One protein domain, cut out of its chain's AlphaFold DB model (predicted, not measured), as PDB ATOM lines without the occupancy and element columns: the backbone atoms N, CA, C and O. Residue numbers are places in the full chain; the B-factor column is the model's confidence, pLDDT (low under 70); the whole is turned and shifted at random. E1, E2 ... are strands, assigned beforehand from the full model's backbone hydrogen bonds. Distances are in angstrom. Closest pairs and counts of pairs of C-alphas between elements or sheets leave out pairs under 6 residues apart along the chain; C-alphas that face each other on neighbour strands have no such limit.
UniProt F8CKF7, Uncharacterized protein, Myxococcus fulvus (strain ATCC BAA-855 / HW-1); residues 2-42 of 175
ATOM      1  N   PHE A   2     -13.826  39.659 -22.871       48.56
ATOM      2  CA  PHE A   2     -15.251  39.539 -22.506       48.56
ATOM      3  C   PHE A   2     -16.119  39.503 -23.777       48.56
ATOM      4  O   PHE A   2     -15.985  40.387 -24.628       48.56
ATOM      5  N   SER A   3     -16.985  38.496 -23.916       54.56
ATOM      6  CA  SER A   3     -18.010  38.426 -24.971       54.56
ATOM      7  C   SER A   3     -19.291  37.809 -24.406       54.56
ATOM      8  O   SER A   3     -19.231  36.764 -23.765       54.56
ATOM      9  N   GLN A   4     -20.427  38.499 -24.577       52.97
ATOM     10  CA  GLN A   4     -21.775  38.071 -24.158       52.97
ATOM     11  C   GLN A   4     -21.851  37.356 -22.789       52.97
ATOM     12  O   GLN A   4     -22.437  36.285 -22.655       52.97
ATOM     13  N   GLY A   5     -21.226  37.929 -21.757       61.16
ATOM     14  CA  GLY A   5     -21.280  37.391 -20.390       61.16
ATOM     15  C   GLY A   5     -20.326  36.226 -20.086       61.16
ATOM     16  O   GLY A   5     -20.275  35.790 -18.939       61.16
ATOM     17  N   ARG A   6     -19.527  35.749 -21.052       63.91
ATOM     18  CA  ARG A   6     -18.421  34.807 -20.810       63.91
ATOM     19  C   ARG A   6     -17.072  35.514 -20.897       63.91
ATOM     20  O   ARG A   6     -16.737  36.175 -21.883       63.91
ATOM     21  N   SER A   7     -16.287  35.360 -19.837       78.88
ATOM     22  CA  SER A   7     -14.879  35.725 -19.806       78.88
ATOM     23  C   SER A   7     -14.051  34.559 -20.342       78.88
ATOM     24  O   SER A   7     -14.186  33.423 -19.894       78.88
ATOM     25  N   VAL A   8     -13.202  34.838 -21.330       85.56
ATOM     26  CA  VAL A   8     -12.221  33.877 -21.849       85.56
ATOM     27  C   VAL A   8     -10.809  34.345 -21.523       85.56
ATOM     28  O   VAL A   8     -10.502  35.545 -21.579       85.56
ATOM     29  N   CYS A   9      -9.967  33.382 -21.163       90.12
ATOM     30  CA  CYS A   9      -8.584  33.569 -20.751       90.12
ATOM     31  C   CYS A   9      -7.679  32.689 -21.610       90.12
ATOM     32  O   CYS A   9      -8.063  31.592 -22.005       90.12
ATOM     33  N   GLY A  10      -6.478  33.184 -21.884       93.75
ATOM     34  CA  GLY A  10      -5.495  32.518 -22.722       93.75
ATOM     35  C   GLY A  10      -4.665  33.543 -23.481       93.75
ATOM     36  O   GLY A  10      -4.626  34.722 -23.120       93.75
ATOM     37  N   TYR A  11      -4.024  33.087 -24.546       94.25
ATOM     38  CA  TYR A  11      -3.133  33.893 -25.368       94.25
ATOM     39  C   TYR A  11      -3.803  34.276 -26.687       94.25
ATOM     40  O   TYR A  11      -4.712  33.595 -27.158       94.25
ATOM     41  N   GLN A  12      -3.362  35.393 -27.272       94.44
ATOM     42  CA  GLN A  12      -3.787  35.860 -28.601       94.44
ATOM     43  C   GLN A  12      -5.312  35.898 -28.823       94.44
ATOM     44  O   GLN A  12      -5.791  35.660 -29.927       94.44
ATOM     45  N   CYS A  13      -6.089  36.202 -27.779       94.31
ATOM     46  CA  CYS A  13      -7.546  36.120 -27.820       94.31
ATOM     47  C   CYS A  13      -8.173  36.968 -28.939       94.31
ATOM     48  O   CYS A  13      -7.823  38.137 -29.133       94.31
ATOM     49  N   LYS A  14      -9.177  36.402 -29.610       95.06
ATOM     50  CA  LYS A  14     -10.001  37.080 -30.618       95.06
ATOM     51  C   LYS A  14     -11.480  36.954 -30.267       95.06
ATOM     52  O   LYS A  14     -11.883  36.078 -29.503       95.06
ATOM     53  N   ARG A  15     -12.291  37.858 -30.820       92.19
ATOM     54  CA  ARG A  15     -13.744  37.867 -30.630       92.19
ATOM     55  C   ARG A  15     -14.480  38.300 -31.885       92.19
ATOM     56  O   ARG A  15     -13.991  39.152 -32.626       92.19
ATOM     57  N   THR A  16     -15.685  37.778 -32.028       90.00
ATOM     58  CA  THR A  16     -16.754  38.298 -32.878       90.00
ATOM     59  C   THR A  16     -17.836  38.931 -31.989       90.00
ATOM     60  O   THR A  16     -17.647  39.099 -30.781       90.00
ATOM     61  N   ALA A  17     -18.978  39.303 -32.573       85.56
ATOM     62  CA  ALA A  17     -20.139  39.755 -31.804       85.56
ATOM     63  C   ALA A  17     -20.739  38.643 -30.918       85.56
ATOM     64  O   ALA A  17     -21.340  38.938 -29.886       85.56
ATOM     65  N   THR A  18     -20.578  37.377 -31.310       86.00
ATOM     66  CA  THR A  18     -21.252  36.225 -30.693       86.00
ATOM     67  C   THR A  18     -20.299  35.248 -30.011       86.00
ATOM     68  O   THR A  18     -20.744  34.465 -29.176       86.00
ATOM     69  N   GLU A  19     -19.002  35.306 -30.311       90.00
ATOM     70  CA  GLU A  19     -18.006  34.342 -29.846       90.00
ATOM     71  C   GLU A  19     -16.719  35.042 -29.393       90.00
ATOM     72  O   GLU A  19     -16.364  36.115 -29.880       90.00
ATOM     73  N   ALA A  20     -16.001  34.439 -28.448       92.50
ATOM     74  CA  ALA A  20     -14.613  34.774 -28.164       92.50
ATOM     75  C   ALA A  20     -13.838  33.504 -27.812       92.50
ATOM     76  O   ALA A  20     -14.349  32.659 -27.078       92.50
ATOM     77  N   ALA A  21     -12.600  33.403 -28.289       93.75
ATOM     78  CA  ALA A  21     -11.705  32.290 -27.993       93.75
ATOM     79  C   ALA A  21     -10.249  32.767 -27.896       93.75
ATOM     80  O   ALA A  21      -9.894  33.852 -28.367       93.75
ATOM     81  N   CYS A  22      -9.420  31.955 -27.245       95.56
ATOM     82  CA  CYS A  22      -7.999  32.204 -27.031       95.56
ATOM     83  C   CYS A  22      -7.199  30.924 -27.295       95.56
ATOM     84  O   CYS A  22      -7.703  29.820 -27.085       95.56
ATOM     85  N   ALA A  23      -5.939  31.082 -27.685       96.19
ATOM     86  CA  ALA A  23      -4.979  29.994 -27.740       96.19
ATOM     87  C   ALA A  23      -4.600  29.560 -26.317       96.19
ATOM     88  O   ALA A  23      -4.625  30.369 -25.376       96.19
ATOM     89  N   ARG A  24      -4.238  28.284 -26.145       94.88
ATOM     90  CA  ARG A  24      -3.875  27.736 -24.827       94.88
ATOM     91  C   ARG A  24      -2.429  28.041 -24.459       94.88
ATOM     92  O   ARG A  24      -2.105  28.121 -23.277       94.88
ATOM     93  N   THR A  25      -1.573  28.227 -25.455       94.19
ATOM     94  CA  THR A  25      -0.139  28.478 -25.300       94.19
ATOM     95  C   THR A  25       0.236  29.853 -25.861       94.19
ATOM     96  O   THR A  25      -0.443  30.351 -26.760       94.19
ATOM     97  N   PRO A  26       1.341  30.473 -25.400       93.50
ATOM     98  CA  PRO A  26       1.823  31.739 -25.966       93.50
ATOM     99  C   PRO A  26       2.294  31.615 -27.424       93.50
ATOM    100  O   PRO A  26       2.492  32.633 -28.085       93.50
ATOM    101  N   TYR A  27       2.470  30.385 -27.918       93.12
ATOM    102  CA  TYR A  27       2.885  30.076 -29.286       93.12
ATOM    103  C   TYR A  27       1.704  29.851 -30.232       93.12
ATOM    104  O   TYR A  27       1.897  29.794 -31.446       93.12
ATOM    105  N   GLY A  28       0.496  29.688 -29.689       94.88
ATOM    106  CA  GLY A  28      -0.702  29.512 -30.487       94.88
ATOM    107  C   GLY A  28      -1.192  30.816 -31.106       94.88
ATOM    108  O   GLY A  28      -0.842  31.922 -30.685       94.88
ATOM    109  N   ILE A  29      -2.036  30.665 -32.117       96.12
ATOM    110  CA  ILE A  29      -2.676  31.760 -32.839       96.12
ATOM    111  C   ILE A  29      -4.189  31.641 -32.733       96.12
ATOM    112  O   ILE A  29      -4.725  30.550 -32.546       96.12
ATOM    113  N   CYS A  30      -4.874  32.771 -32.884       96.56
ATOM    114  CA  CYS A  30      -6.304  32.799 -33.137       96.56
ATOM    115  C   CYS A  30      -6.603  33.756 -34.282       96.56
ATOM    116  O   CYS A  30      -6.096  34.884 -34.313       96.56
ATOM    117  N   GLU A  31      -7.488  33.331 -35.171       95.56
ATOM    118  CA  GLU A  31      -7.962  34.110 -36.305       95.56
ATOM    119  C   GLU A  31      -9.490  34.131 -36.337       95.56
ATOM    120  O   GLU A  31     -10.160  33.200 -35.891       95.56
ATOM    121  N   VAL A  32     -10.046  35.237 -36.831       94.62
ATOM    122  CA  VAL A  32     -11.485  35.359 -37.071       94.62
ATOM    123  C   VAL A  32     -11.715  35.048 -38.539       94.62
ATOM    124  O   VAL A  32     -11.272  35.807 -39.399       94.62
ATOM    125  N   LEU A  33     -12.395  33.939 -38.805       92.44
ATOM    126  CA  LEU A  33     -12.755  33.493 -40.148       92.44
ATOM    127  C   LEU A  33     -14.279  33.370 -40.245       92.44
ATOM    128  O   LEU A  33     -15.008  33.652 -39.290       92.44
ATOM    129  N   VAL A  34     -14.779  33.000 -41.425       83.25
ATOM    130  CA  VAL A  34     -16.218  32.808 -41.623       83.25
ATOM    131  C   VAL A  34     -16.724  31.760 -40.634       83.25
ATOM    132  O   VAL A  34     -16.227  30.641 -40.592       83.25
ATOM    133  N   GLY A  35     -17.731  32.134 -39.847       81.50
ATOM    134  CA  GLY A  35     -18.376  31.231 -38.899       81.50
ATOM    135  C   GLY A  35     -17.844  31.280 -37.469       81.50
ATOM    136  O   GLY A  35     -18.529  30.742 -36.603       81.50
ATOM    137  N   GLY A  36     -16.725  31.959 -37.176       91.56
ATOM    138  CA  GLY A  36     -16.281  32.080 -35.785       91.56
ATOM    139  C   GLY A  36     -14.825  32.467 -35.544       91.56
ATOM    140  O   GLY A  36     -14.116  32.993 -36.409       91.56
ATOM    141  N   VAL A  37     -14.395  32.230 -34.306       94.69
ATOM    142  CA  VAL A  37     -13.003  32.371 -33.868       94.69
ATOM    143  C   VAL A  37     -12.322  31.004 -33.881       94.69
ATOM    144  O   VAL A  37     -12.707  30.106 -33.138       94.69
ATOM    145  N   HIS A  38     -11.250  30.863 -34.656       95.38
ATOM    146  CA  HIS A  38     -10.483  29.623 -34.752       95.38
ATOM    147  C   HIS A  38      -9.117  29.803 -34.111       95.38
ATOM    148  O   HIS A  38      -8.351  30.677 -34.511       95.38
ATOM    149  N   CYS A  39      -8.818  28.974 -33.115       96.44
ATOM    150  CA  CYS A  39      -7.545  28.989 -32.409       96.44
ATOM    151  C   CYS A  39      -6.789  27.682 -32.623       96.44
ATOM    152  O   CYS A  39      -7.384  26.603 -32.646       96.44
ATOM    153  N   TRP A  40      -5.471  27.783 -32.733       97.31
ATOM    154  CA  TRP A  40      -4.593  26.643 -32.941       97.31
ATOM    155  C   TRP A  40      -3.291  26.816 -32.169       97.31
ATOM    156  O   TRP A  40      -2.662  27.871 -32.224       97.31
ATOM    157  N   ASP A  41      -2.894  25.768 -31.452       96.69
ATOM    158  CA  ASP A  41      -1.632  25.702 -30.720       96.69
ATOM    159  C   ASP A  41      -0.682  24.731 -31.434       96.69
ATOM    160  O   ASP A  41      -1.086  23.587 -31.682       96.69
ATOM    161  N   PRO A  42       0.567  25.131 -31.733       95.38
ATOM    162  CA  PRO A  42       1.540  24.220 -32.311       95.38
ATOM    163  C   PRO A  42       1.873  23.067 -31.358       95.38
ATOM    164  O   PRO A  42       1.857  23.242 -30.134       95.38
TER     165      PRO A  42
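What this domain is: This is residues 2 to 42 of the 175 residues of an uncharacterized protein of Myxococcus fulvus (strain ATCC BAA-855 / HW-1) (UniProt F8CKF7). Two small two-stranded hairpins lie one over the other, the hairpin E1 and E2 partly face to face with the hairpin E3 and E4, their turns at the same end of a flat body. The first stretch, residues 2 to 10, holds no named element and passes over the other face of the first hairpin. The printed part has 41 residues, with no named helix and four named strands in the order E1, E2, E3, E4, in two antiparallel sheets, E1 - E2 and E3 - E4. The class is all strand, though under half of the residues, 19 of 41, are in named elements. The whole is compact, with a radius of gyration of the C-alphas of 9.6 A, and spans 27 by 22 by 8 A.

How they stand to each other: Near the first printed residue, residues 2 to 3 pair with residues 6 to 7, antiparallel, outside the named strands. E1, residues 11 to 15, and E2, residues 20 to 23, are antiparallel neighbours and form a hairpin, with 160 degrees between their directions. Between them N 11 and O 23 are 2.9 A apart and N 23 and O 11 are 2.8 A apart, both within hydrogen-bond range. E3, residues 29 to 33, and E4, residues 36 to 40, form the second antiparallel hairpin, at 155 degrees. Here N 31 and O 38, and N 38 and O 31, are within hydrogen-bond range, each at 2.9 A. From one hairpin to the other, the closest C-alphas of E1 and E3 are those of Gln 12 and Ile 29, 6.0 A apart. The closest C-alphas of E2 and E4 are those of Ala 23 and Cys 39, 5.4 A apart, and the centres of these two strands are 6.7 A apart.

Where its parts are: E1 begins at C-alpha 11, at (-3.133, 33.893, -25.368), and measures 12.5 A from first to last C-alpha. E2 measures 10.8 A from C-alpha 20 to C-alpha 23. E3 begins at C-alpha 29, at (-2.676, 31.760, -32.839), and measures 12.6 A. E4 measures 13.2 A and ends at C-alpha 40, at (-4.593, 26.643, -32.941).

The domain as a whole: The two C-alphas farthest apart are those of Gly 5 and Pro 42, at 28.9 A. The printed part runs from residue 2 to 42 and has no cut. The links E1 to E2, E2 to E3 and E3 to E4 are tight, with 4, 5 and 2 residues between the strands. The mean pLDDT of the printed part is 88.0, and residues 2 to 6 are under 70.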